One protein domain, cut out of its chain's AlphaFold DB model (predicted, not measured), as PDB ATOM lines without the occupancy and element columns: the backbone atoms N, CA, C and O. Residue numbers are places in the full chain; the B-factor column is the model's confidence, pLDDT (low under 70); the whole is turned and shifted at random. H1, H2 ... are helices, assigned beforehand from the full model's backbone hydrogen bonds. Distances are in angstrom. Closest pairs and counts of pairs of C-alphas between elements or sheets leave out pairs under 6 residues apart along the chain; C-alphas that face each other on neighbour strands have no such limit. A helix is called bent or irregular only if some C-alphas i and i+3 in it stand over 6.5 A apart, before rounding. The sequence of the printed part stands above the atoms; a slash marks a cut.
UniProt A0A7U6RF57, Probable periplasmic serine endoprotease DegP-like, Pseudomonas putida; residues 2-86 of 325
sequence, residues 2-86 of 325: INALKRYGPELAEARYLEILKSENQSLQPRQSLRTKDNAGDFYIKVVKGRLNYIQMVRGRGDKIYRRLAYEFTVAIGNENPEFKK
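AT A GLANCE: This is residues 2 to 86 of the 325 residues of the protein "Probable periplasmic serine endoprotease DegP-like" of Pseudomonas putida (UniProt A0A7U6RF57). A helical hairpin, H3 and H4, has the kinked helix H1 across its open end; the small H2 sits at the start of H3, and the small H5 packs on the side of H4. The printed part has 85 residues with five named helices, H1 to H5 in chain order, and no named strand: all helix. It is compact, with a radius of gyration of the C-alphas of 13.8 A, and only just elongated, spanning 39 by 26 by 21 A.

IN THESE COORDINATES: Find C-alpha 2 at (-11.864, -31.001, 29.424); from there H1 runs to residue 23, 20.8 A away. It is irregular, with C-alphas 7 and 10 9.2 A apart and a kink of 126 degrees near residue 10. H2 follows at residues 30 to 35. H3, residues 42 to 59, starts at (-7.730, -43.414, 26.241) and covers 25.5 A. H4, residues 64 to 76, covers 18.2 A and H5, residues 82 to 85, ends at (-26.319, -31.245, 37.267).

HOW THE PARTS SIT: Start at the hubs, H3 and H4: this hairpin runs opposite ways at a shallow tilt of 15 degrees, touching closest at the C-alphas of Gln 56 and Tyr 66, 6.0 A. H1 touches H3, C-alphas 14 and 44 being closest at 5.0 A; their lines are about perpendicular, 81 degrees. With residues 2 to 9 alone H1 touches H4, closest at C-alphas 6 and 76, 4.7 A. H2 only just touches H3, with 3 pairs of C-alphas within 8 A, closest 35 and 43 at 5.9 A. H5 touches H4 at C-alphas 84 and 71, the closest, 5.2 A. H1 and H2 are apart. In H3 and H4 every O i to N i+4 pair is within hydrogen-bond range, in H1 15 of 18, in H2 1 of 2; H5 is too short for one.

THE WHOLE: The farthest C-alphas, Asn 25 and Lys 86, are 40.8 A apart. Residues 19 to 25, of which 19 to 23 belong to H1, stand free. The printed part has no cut and no long link; no printed residue is under 70 in pLDDT.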
ATOM      1  N   ILE A   2     -10.493 -30.692  29.894       96.50
ATOM      2  CA  ILE A   2     -11.864 -31.001  29.424       96.50
ATOM      3  C   ILE A   2     -12.240 -30.195  28.168       96.50
ATOM      4  O   ILE A   2     -12.751 -30.758  27.211       96.50
ATOM      5  N   ASN A   3     -11.895 -28.904  28.110       95.75
ATOM      6  CA  ASN A   3     -12.104 -28.107  26.893       95.75
ATOM      7  C   ASN A   3     -11.348 -28.644  25.667       95.75
ATOM      8  O   ASN A   3     -11.843 -28.504  24.555       95.75
ATOM      9  N   ALA A   4     -10.178 -29.269  25.853       95.00
ATOM     10  CA  ALA A   4      -9.448 -29.885  24.748       95.00
ATOM     11  C   ALA A   4     -10.182 -31.132  24.235       95.00
ATOM     12  O   ALA A   4     -10.350 -31.261  23.029       95.00
ATOM     13  N   LEU A   5     -10.713 -31.970  25.143       95.56
ATOM     14  CA  LEU A   5     -11.590 -33.094  24.781       95.56
ATOM     15  C   LEU A   5     -12.806 -32.615  23.977       95.56
ATOM     16  O   LEU A   5     -13.062 -33.131  22.898       95.56
ATOM     17  N   LYS A   6     -13.514 -31.590  24.468       93.25
ATOM     18  CA  LYS A   6     -14.715 -31.053  23.804       93.25
ATOM     19  C   LYS A   6     -14.432 -30.493  22.409       93.25
ATOM     20  O   LYS A   6     -15.268 -30.623  21.527       93.25
ATOM     21  N   ARG A   7     -13.297 -29.808  22.234       94.44
ATOM     22  CA  ARG A   7     -12.995 -29.061  21.004       94.44
ATOM     23  C   ARG A   7     -12.288 -29.894  19.940       94.44
ATOM     24  O   ARG A   7     -12.500 -29.644  18.761       94.44
ATOM     25  N   TYR A   8     -11.433 -30.828  20.349       94.50
ATOM     26  CA  TYR A   8     -10.539 -31.553  19.441       94.50
ATOM     27  C   TYR A   8     -10.727 -33.073  19.489       94.50
ATOM     28  O   TYR A   8     -10.123 -33.783  18.694       94.50
ATOM     29  N   GLY A   9     -11.547 -33.589  20.406       94.12
ATOM     30  CA  GLY A   9     -11.671 -35.024  20.638       94.12
ATOM     31  C   GLY A   9     -10.498 -35.608  21.440       94.12
ATOM     32  O   GLY A   9      -9.510 -34.922  21.722       94.12
ATOM     33  N   PRO A  10     -10.611 -36.877  21.865       93.94
ATOM     34  CA  PRO A  10      -9.654 -37.502  22.773       93.94
ATOM     35  C   PRO A  10      -8.282 -37.763  22.137       93.94
ATOM     36  O   PRO A  10      -7.272 -37.518  22.790       93.94
ATOM     37  N   GLU A  11      -8.230 -38.175  20.869       94.56
ATOM     38  CA  GLU A  11      -6.982 -38.521  20.171       94.56
ATOM     39  C   GLU A  11      -6.067 -37.304  19.966       94.56
ATOM     40  O   GLU A  11      -4.907 -37.305  20.381       94.56
ATOM     41  N   LEU A  12      -6.600 -36.216  19.393       95.31
ATOM     42  CA  LEU A  12      -5.833 -34.985  19.172       95.31
ATOM     43  C   LEU A  12      -5.443 -34.312  20.494       95.31
ATOM     44  O   LEU A  12      -4.343 -33.769  20.619       95.31
ATOM     45  N   ALA A  13      -6.323 -34.357  21.498       95.19
ATOM     46  CA  ALA A  13      -6.014 -33.825  22.820       95.19
ATOM     47  C   ALA A  13      -4.887 -34.613  23.510       95.19
ATOM     48  O   ALA A  13      -4.051 -34.011  24.187       95.19
ATOM     49  N   GLU A  14      -4.837 -35.933  23.317       95.44
ATOM     50  CA  GLU A  14      -3.761 -36.789  23.811       95.44
ATOM     51  C   GLU A  14      -2.432 -36.509  23.121       95.44
ATOM     52  O   GLU A  14      -1.438 -36.273  23.810       95.44
ATOM     53  N   ALA A  15      -2.419 -36.469  21.786       94.06
ATOM     54  CA  ALA A  15      -1.217 -36.159  21.018       94.06
ATOM     55  C   ALA A  15      -0.615 -34.821  21.474       94.06
ATOM     56  O   ALA A  15       0.559 -34.754  21.850       94.06
ATOM     57  N   ARG A  16      -1.457 -33.782  21.582       94.25
ATOM     58  CA  ARG A  16      -1.031 -32.460  22.049       94.25
ATOM     59  C   ARG A  16      -0.539 -32.467  23.497       94.25
ATOM     60  O   ARG A  16       0.391 -31.742  23.836       94.25
ATOM     61  N   TYR A  17      -1.147 -33.267  24.367       93.69
ATOM     62  CA  TYR A  17      -0.709 -33.399  25.756       93.69
ATOM     63  C   TYR A  17       0.673 -34.050  25.872       93.69
ATOM     64  O   TYR A  17       1.511 -33.575  26.635       93.69
ATOM     65  N   LEU A  18       0.927 -35.106  25.096       92.31
ATOM     66  CA  LEU A  18       2.224 -35.780  25.065       92.31
ATOM     67  C   LEU A  18       3.324 -34.884  24.477       92.31
ATOM     68  O   LEU A  18       4.458 -34.933  24.951       92.31
ATOM     69  N   GLU A  19       3.000 -34.047  23.487       93.06
ATOM     70  CA  GLU A  19       3.911 -33.008  22.984       93.06
ATOM     71  C   GLU A  19       4.299 -32.006  24.074       93.06
ATOM     72  O   GLU A  19       5.484 -31.721  24.244       93.06
ATOM     73  N   ILE A  20       3.320 -31.505  24.837       92.19
ATOM     74  CA  ILE A  20       3.567 -30.546  25.924       92.19
ATOM     75  C   ILE A  20       4.488 -31.162  26.982       92.19
ATOM     76  O   ILE A  20       5.495 -30.550  27.331       92.19
ATOM     77  N   LEU A  21       4.213 -32.395  27.427       90.69
ATOM     78  CA  LEU A  21       5.061 -33.084  28.410       90.69
ATOM     79  C   LEU A  21       6.517 -33.195  27.940       90.69
ATOM     80  O   LEU A  21       7.434 -32.903  28.706       90.69
ATOM     81  N   LYS A  22       6.731 -33.552  26.666       89.50
ATOM     82  CA  LYS A  22       8.073 -33.594  26.067       89.50
ATOM     83  C   LYS A  22       8.736 -32.215  26.061       89.50
ATOM     84  O   LYS A  22       9.909 -32.122  26.401       89.50
ATOM     85  N   SER A  23       7.997 -31.162  25.701       91.31
ATOM     86  CA  SER A  23       8.527 -29.791  25.655       91.31
ATOM     87  C   SER A  23       8.907 -29.238  27.034       91.31
ATOM     88  O   SER A  23       9.838 -28.448  27.143       91.31
ATOM     89  N   GLU A  24       8.232 -29.693  28.091       91.94
ATOM     90  CA  GLU A  24       8.492 -29.297  29.480       91.94
ATOM     91  C   GLU A  24       9.528 -30.200  30.182       91.94
ATOM     92  O   GLU A  24       9.692 -30.114  31.398       91.94
ATOM     93  N   ASN A  25      10.221 -31.084  29.448       87.50
ATOM     94  CA  ASN A  25      11.128 -32.102  30.003       87.50
ATOM     95  C   ASN A  25      10.474 -32.993  31.084       87.50
ATOM     96  O   ASN A  25      11.149 -33.540  31.959       87.50
ATOM     97  N   GLN A  26       9.155 -33.184  31.017       86.69
ATOM     98  CA  GLN A  26       8.424 -34.086  31.900       86.69
ATOM     99  C   GLN A  26       8.328 -35.472  31.262       86.69
ATOM    100  O   GLN A  26       7.784 -35.648  30.172       86.69
ATOM    101  N   SER A  27       8.841 -36.486  31.959       83.25
ATOM    102  CA  SER A  27       8.731 -37.878  31.524       83.25
ATOM    103  C   SER A  27       7.551 -38.580  32.193       83.25
ATOM    104  O   SER A  27       7.245 -38.374  33.370       83.25
ATOM    105  N   LEU A  28       6.868 -39.428  31.424       85.44
ATOM    106  CA  LEU A  28       5.855 -40.325  31.960       85.44
ATOM    107  C   LEU A  28       6.526 -41.492  32.685       85.44
ATOM    108  O   LEU A  28       7.519 -42.051  32.220       85.44
ATOM    109  N   GLN A  29       5.928 -41.907  33.800       86.25
ATOM    110  CA  GLN A  29       6.346 -43.122  34.497       86.25
ATOM    111  C   GLN A  29       6.192 -44.344  33.570       86.25
ATOM    112  O   GLN A  29       5.224 -44.386  32.803       86.25
ATOM    113  N   PRO A  30       7.038 -45.388  33.672       85.12
ATOM    114  CA  PRO A  30       7.009 -46.534  32.751       85.12
ATOM    115  C   PRO A  30       5.615 -47.157  32.570       85.12
ATOM    116  O   PRO A  30       5.187 -47.453  31.457       85.12
ATOM    117  N   ARG A  31       4.846 -47.266  33.661       84.31
ATOM    118  CA  ARG A  31       3.469 -47.790  33.645       84.31
ATOM    119  C   ARG A  31       2.478 -46.898  32.885       84.31
ATOM    120  O   ARG A  31       1.506 -47.400  32.330       84.31
ATOM    121  N   GLN A  32       2.686 -45.584  32.888       83.94
ATOM    122  CA  GLN A  32       1.864 -44.625  32.145       83.94
ATOM    123  C   GLN A  32       2.217 -44.643  30.656       83.94
ATOM    124  O   GLN A  32       1.309 -44.633  29.834       83.94
ATOM    125  N   SER A  33       3.502 -44.774  30.323       83.38
ATOM    126  CA  SER A  33       3.990 -44.886  28.941       83.38
ATOM    127  C   SER A  33       3.492 -46.139  28.218       83.38
ATOM    128  O   SER A  33       3.360 -46.140  27.000       83.38
ATOM    129  N   LEU A  34       3.204 -47.223  28.943       84.31
ATOM    130  CA  LEU A  34       2.556 -48.399  28.352       84.31
ATOM    131  C   LEU A  34       1.104 -48.101  27.953       84.31
ATOM    132  O   LEU A  34       0.672 -48.493  26.879       84.31
ATOM    133  N   ARG A  35       0.380 -47.333  28.775       82.38
ATOM    134  CA  ARG A  35      -1.041 -47.012  28.558       82.38
ATOM    135  C   ARG A  35      -1.300 -46.085  27.375       82.38
ATOM    136  O   ARG A  35      -2.432 -46.025  26.914       82.38
ATOM    137  N   THR A  36      -0.288 -45.360  26.899       83.38
ATOM    138  CA  THR A  36      -0.400 -44.545  25.678       83.38
ATOM    139  C   THR A  36      -0.379 -45.396  24.406       83.38
ATOM    140  O   THR A  36      -0.572 -44.857  23.325       83.38
ATOM    141  N   LYS A  37      -0.077 -46.699  24.508       84.75
ATOM    142  CA  LYS A  37      -0.020 -47.629  23.370       84.75
ATOM    143  C   LYS A  37      -1.267 -48.508  23.236       84.75
ATOM    144  O   LYS A  37      -1.316 -49.291  22.297       84.75
ATOM    145  N   ASP A  38      -2.219 -48.402  24.168       84.69
ATOM    146  CA  ASP A  38      -3.436 -49.222  24.182       84.69
ATOM    147  C   ASP A  38      -4.379 -48.795  23.042       84.69
ATOM    148  O   ASP A  38      -4.388 -49.399  21.976       84.69
ATOM    149  N   ASN A  39      -5.131 -47.712  23.251       88.88
ATOM    150  CA  ASN A  39      -5.972 -47.062  22.250       88.88
ATOM    151  C   ASN A  39      -5.685 -45.561  22.272       88.88
ATOM    152  O   ASN A  39      -5.440 -44.990  23.340       88.88
ATOM    153  N   ALA A  40      -5.752 -44.913  21.111       87.81
ATOM    154  CA  ALA A  40      -5.558 -43.473  21.013       87.81
ATOM    155  C   ALA A  40      -6.623 -42.715  21.830       87.81
ATOM    156  O   ALA A  40      -7.811 -43.032  21.787       87.81
ATOM    157  N   GLY A  41      -6.196 -41.719  22.607       89.50
ATOM    158  CA  GLY A  41      -7.078 -40.868  23.412       89.50
ATOM    159  C   GLY A  41      -7.470 -41.433  24.785       89.50
ATOM    160  O   GLY A  41      -7.805 -40.665  25.699       89.50
ATOM    161  N   ASP A  42      -7.389 -42.753  24.978       92.06
ATOM    162  CA  ASP A  42      -7.730 -43.414  26.241       92.06
ATOM    163  C   ASP A  42      -6.836 -42.957  27.395       92.06
ATOM    164  O   ASP A  42      -7.292 -42.826  28.539       92.06
ATOM    165  N   PHE A  43      -5.547 -42.733  27.129       93.62
ATOM    166  CA  PHE A  43      -4.621 -42.282  28.156       93.62
ATOM    167  C   PHE A  43      -4.995 -40.876  28.631       93.62
ATOM    168  O   PHE A  43      -5.089 -40.649  29.841       93.62
ATOM    169  N   TYR A  44      -5.305 -39.955  27.720       95.06
ATOM    170  CA  TYR A  44      -5.721 -38.602  28.080       95.06
ATOM    171  C   TYR A  44      -7.043 -38.585  28.856       95.06
ATOM    172  O   TYR A  44      -7.133 -37.916  29.891       95.06
ATOM    173  N   ILE A  45      -8.036 -39.386  28.447       95.31
ATOM    174  CA  ILE A  45      -9.287 -39.569  29.203       95.31
ATOM    175  C   ILE A  45      -8.986 -40.055  30.629       95.31
ATOM    176  O   ILE A  45      -9.511 -39.493  31.597       95.31
ATOM    177  N   LYS A  46      -8.107 -41.055  30.792       94.50
ATOM    178  CA  LYS A  46      -7.689 -41.576  32.107       94.50
ATOM    179  C   LYS A  46      -6.990 -40.502  32.952       94.50
ATOM    180  O   LYS A  46      -7.252 -40.430  34.154       94.50
ATOM    181  N   VAL A  47      -6.154 -39.646  32.356       94.44
ATOM    182  CA  VAL A  47      -5.507 -38.522  33.062       94.44
ATOM    183  C   VAL A  47      -6.547 -37.510  33.547       94.44
ATOM    184  O   VAL A  47      -6.523 -37.124  34.720       94.44
ATOM    185  N   VAL A  48      -7.485 -37.097  32.687       96.56
ATOM    186  CA  VAL A  48      -8.553 -36.154  33.063       96.56
ATOM    187  C   VAL A  48      -9.434 -36.744  34.163       96.56
ATOM    188  O   VAL A  48      -9.675 -36.079  35.171       96.56
ATOM    189  N   LYS A  49      -9.836 -38.013  34.028       96.31
ATOM    190  CA  LYS A  49     -10.599 -38.742  35.049       96.31
ATOM    191  C   LYS A  49      -9.843 -38.823  36.378       96.31
ATOM    192  O   LYS A  49     -10.433 -38.586  37.425       96.31
ATOM    193  N   GLY A  50      -8.538 -39.096  36.351       96.25
ATOM    194  CA  GLY A  50      -7.694 -39.111  37.549       96.25
ATOM    195  C   GLY A  50      -7.666 -37.761  38.272       96.25
ATOM    196  O   GLY A  50      -7.820 -37.710  39.491       96.25
ATOM    197  N   ARG A  51      -7.555 -36.654  37.525       96.62
ATOM    198  CA  ARG A  51      -7.619 -35.295  38.092       96.62
ATOM    199  C   ARG A  51      -9.000 -34.967  38.662       96.62
ATOM    200  O   ARG A  51      -9.079 -34.375  39.732       96.62
ATOM    201  N   LEU A  52     -10.079 -35.382  37.998       97.06
ATOM    202  CA  LEU A  52     -11.440 -35.235  38.529       97.06
ATOM    203  C   LEU A  52     -11.634 -36.018  39.829       97.06
ATOM    204  O   LEU A  52     -12.185 -35.473  40.781       97.06
ATOM    205  N   ASN A  53     -11.133 -37.253  39.898       96.56
ATOM    206  CA  ASN A  53     -11.175 -38.064  41.114       96.56
ATOM    207  C   ASN A  53     -10.392 -37.409  42.260       96.56
ATOM    208  O   ASN A  53     -10.845 -37.435  43.400       96.56
ATOM    209  N   TYR A  54      -9.249 -36.781  41.971       96.94
ATOM    210  CA  TYR A  54      -8.515 -36.007  42.974       96.94
ATOM    211  C   TYR A  54      -9.352 -34.835  43.506       96.94
ATOM    212  O   TYR A  54      -9.482 -34.671  44.715       96.94
ATOM    213  N   ILE A  55      -9.988 -34.061  42.620       96.06
ATOM    214  CA  ILE A  55     -10.879 -32.961  43.028       96.06
ATOM    215  C   ILE A  55     -12.044 -33.499  43.871       96.06
ATOM    216  O   ILE A  55     -12.356 -32.913  44.905       96.06
ATOM    217  N   GLN A  56     -12.646 -34.626  43.477       95.00
ATOM    218  CA  GLN A  56     -13.698 -35.300  44.245       95.00
ATOM    219  C   GLN A  56     -13.229 -35.676  45.651       95.00
ATOM    220  O   GLN A  56     -13.977 -35.512  46.606       95.00
ATOM    221  N   MET A  57     -12.012 -36.204  45.777       95.19
ATOM    222  CA  MET A  57     -11.448 -36.632  47.054       95.19
ATOM    223  C   MET A  57     -11.194 -35.441  47.982       95.19
ATOM    224  O   MET A  57     -11.463 -35.532  49.173       95.19
ATOM    225  N   VAL A  58     -10.707 -34.323  47.434       95.94
ATOM    226  CA  VAL A  58     -10.364 -33.123  48.213       95.94
ATOM    227  C   VAL A  58     -11.600 -32.303  48.585       95.94
ATOM    228  O   VAL A  58     -11.702 -31.819  49.706       95.94
ATOM    229  N   ARG A  59     -12.528 -32.109  47.641       92.56
ATOM    230  CA  ARG A  59     -13.689 -31.218  47.819       92.56
ATOM    231  C   ARG A  59     -14.974 -31.960  48.185       92.56
ATOM    232  O   ARG A  59     -15.928 -31.340  48.638       92.56
ATOM    233  N   GLY A  60     -15.009 -33.272  47.980       90.31
ATOM    234  CA  GLY A  60     -16.192 -34.105  48.159       90.31
ATOM    235  C   GLY A  60     -17.036 -34.248  46.888       90.31
ATOM    236  O   GLY A  60     -17.009 -33.430  45.968       90.31
ATOM    237  N   ARG A  61     -17.853 -35.309  46.853       88.69
ATOM    238  CA  ARG A  61     -18.750 -35.642  45.725       88.69
ATOM    239  C   ARG A  61     -19.884 -34.625  45.521       88.69
ATOM    240  O   ARG A  61     -20.453 -34.546  44.430       88.69
ATOM    241  N   GLY A  62     -20.228 -33.878  46.570       87.94
ATOM    242  CA  GLY A  62     -21.281 -32.865  46.546       87.94
ATOM    243  C   GLY A  62     -20.835 -31.477  46.082       87.94
ATOM    244  O   GLY A  62     -21.682 -30.626  45.832       87.94
ATOM    245  N   ASP A  63     -19.530 -31.241  45.939       93.38
ATOM    246  CA  ASP A  63     -19.000 -29.915  45.625       93.38
ATOM    247  C   ASP A  63     -19.418 -29.423  44.231       93.38
ATOM    248  O   ASP A  63     -19.294 -30.131  43.229       93.38
ATOM    249  N   LYS A  64     -19.873 -28.168  44.153       92.31
ATOM    250  CA  LYS A  64     -20.400 -27.568  42.916       92.31
ATOM    251  C   LYS A  64     -19.372 -27.548  41.780       92.31
ATOM    252  O   LYS A  64     -19.742 -27.757  40.625       92.31
ATOM    253  N   ILE A  65     -18.092 -27.311  42.087       94.12
ATOM    254  CA  ILE A  65     -17.024 -27.252  41.080       94.12
ATOM    255  C   ILE A  65     -16.750 -28.654  40.548       94.12
ATOM    256  O   ILE A  65     -16.751 -28.854  39.334       94.12
ATOM    257  N   TYR A  66     -16.564 -29.628  41.445       95.44
ATOM    258  CA  TYR A  66     -16.389 -31.025  41.055       95.44
ATOM    259  C   TYR A  66     -17.540 -31.497  40.159       95.44
ATOM    260  O   TYR A  66     -17.295 -32.001  39.065       95.44
ATOM    261  N   ARG A  67     -18.787 -31.289  40.592       95.25
ATOM    262  CA  ARG A  67     -19.984 -31.744  39.876       95.25
ATOM    263  C   ARG A  67     -20.104 -31.111  38.494       95.25
ATOM    264  O   ARG A  67     -20.304 -31.828  37.516       95.25
ATOM    265  N   ARG A  68     -19.867 -29.799  38.383       95.94
ATOM    266  CA  ARG A  68     -19.809 -29.109  37.088       95.94
ATOM    267  C   ARG A  68     -18.746 -29.719  36.173       95.94
ATOM    268  O   ARG A  68     -19.045 -30.041  35.027       95.94
ATOM    269  N   LEU A  69     -17.516 -29.889  36.659       96.88
ATOM    270  CA  LEU A  69     -16.424 -30.444  35.853       96.88
ATOM    271  C   LEU A  69     -16.687 -31.904  35.457       96.88
ATOM    272  O   LEU A  69     -16.386 -32.292  34.331       96.88
ATOM    273  N   ALA A  70     -17.274 -32.701  36.350       96.50
ATOM    274  CA  ALA A  70     -17.668 -34.074  36.067       96.50
ATOM    275  C   ALA A  70     -18.739 -34.130  34.967       96.50
ATOM    276  O   ALA A  70     -18.559 -34.864  33.997       96.50
ATOM    277  N   TYR A  71     -19.783 -33.296  35.053       97.00
ATOM    278  CA  TYR A  71     -20.784 -33.160  33.991       97.00
ATOM    279  C   TYR A  71     -20.127 -32.802  32.653       97.00
ATOM    280  O   TYR A  71     -20.285 -33.511  31.658       97.00
ATOM    281  N   GLU A  72     -19.319 -31.742  32.639       96.81
ATOM    282  CA  GLU A  72     -18.635 -31.283  31.433       96.81
ATOM    283  C   GLU A  72     -17.726 -32.355  30.818       96.81
ATOM    284  O   GLU A  72     -17.624 -32.437  29.594       96.81
ATOM    285  N   PHE A  73     -17.079 -33.174  31.647       97.56
ATOM    286  CA  PHE A  73     -16.285 -34.312  31.204       97.56
ATOM    287  C   PHE A  73     -17.145 -35.416  30.586       97.56
ATOM    288  O   PHE A  73     -16.788 -35.907  29.521       97.56
ATOM    289  N   THR A  74     -18.279 -35.771  31.200       96.75
ATOM    290  CA  THR A  74     -19.190 -36.793  30.655       96.75
ATOM    291  C   THR A  74     -19.730 -36.420  29.273       96.75
ATOM    292  O   THR A  74     -19.732 -37.248  28.366       96.75
ATOM    293  N   VAL A  75     -20.067 -35.141  29.076       95.94
ATOM    294  CA  VAL A  75     -20.426 -34.591  27.760       95.94
ATOM    295  C   VAL A  75     -19.250 -34.692  26.785       95.94
ATOM    296  O   VAL A  75     -19.428 -35.118  25.649       95.94
ATOM    297  N   ALA A  76     -18.036 -34.342  27.224       95.56
ATOM    298  CA  ALA A  76     -16.846 -34.340  26.370       95.56
ATOM    299  C   ALA A  76     -16.449 -35.729  25.840       95.56
ATOM    300  O   ALA A  76     -15.769 -35.809  24.823       95.56
ATOM    301  N   ILE A  77     -16.847 -36.803  26.526       94.31
ATOM    302  CA  ILE A  77     -16.589 -38.192  26.114       94.31
ATOM    303  C   ILE A  77     -17.807 -38.857  25.450       94.31
ATOM    304  O   ILE A  77     -17.792 -40.065  25.239       94.31
ATOM    305  N   GLY A  78     -18.868 -38.097  25.158       93.44
ATOM    306  CA  GLY A  78     -20.065 -38.600  24.476       93.44
ATOM    307  C   GLY A  78     -21.000 -39.461  25.334       93.44
ATOM    308  O   GLY A  78     -21.882 -40.115  24.792       93.44
ATOM    309  N   ASN A  79     -20.837 -39.467  26.660       94.31
ATOM    310  CA  ASN A  79     -21.678 -40.232  27.585       94.31
ATOM    311  C   ASN A  79     -22.296 -39.289  28.619       94.31
ATOM    312  O   ASN A  79     -21.911 -39.320  29.788       94.31
ATOM    313  N   GLU A  80     -23.178 -38.389  28.173       95.31
ATOM    314  CA  GLU A  80     -23.774 -37.363  29.031       95.31
ATOM    315  C   GLU A  80     -24.450 -37.983  30.259       95.31
ATOM    316  O   GLU A  80     -25.330 -38.834  30.146       95.31
ATOM    317  N   ASN A  81     -24.074 -37.502  31.446       93.62
ATOM    318  CA  ASN A  81     -24.710 -37.908  32.690       93.62
ATOM    319  C   ASN A  81     -25.360 -36.698  33.392       93.62
ATOM    320  O   ASN A  81     -24.661 -35.939  34.079       93.62
ATOM    321  N   PRO A  82     -26.688 -36.506  33.259       90.69
ATOM    322  CA  PRO A  82     -27.390 -35.364  33.838       90.69
ATOM    323  C   PRO A  82     -27.432 -35.393  35.371       90.69
ATOM    324  O   PRO A  82     -27.658 -34.345  35.977       90.69
ATOM    325  N   GLU A  83     -27.145 -36.527  36.022       87.94
ATOM    326  CA  GLU A  83     -27.096 -36.605  37.488       87.94
ATOM    327  C   GLU A  83     -26.077 -35.639  38.084       87.94
ATOM    328  O   GLU A  83     -26.283 -35.158  39.191       87.94
ATOM    329  N   PHE A  84     -25.002 -35.295  37.367       91.94
ATOM    330  CA  PHE A  84     -24.020 -34.313  37.835       91.94
ATOM    331  C   PHE A  84     -24.548 -32.870  37.863       91.94
ATOM    332  O   PHE A  84     -23.949 -32.035  38.540       91.94
ATOM    333  N   LYS A  85     -25.667 -32.565  37.187       90.38
ATOM    334  CA  LYS A  85     -26.319 -31.245  37.267       90.38
ATOM    335  C   LYS A  85     -27.060 -31.041  38.585       90.38
ATOM    336  O   LYS A  85     -27.168 -29.906  39.035       90.38
ATOM    337  N   LYS A  86     -27.545 -32.129  39.188       89.06
ATOM    338  CA  LYS A  86     -28.338 -32.080  40.420       89.06
ATOM    339  C   LYS A  86     -27.488 -31.616  41.605       89.06
ATOM    340  O   LYS A  86     -26.274 -31.823  41.600       89.06
TER     341      LYS A  86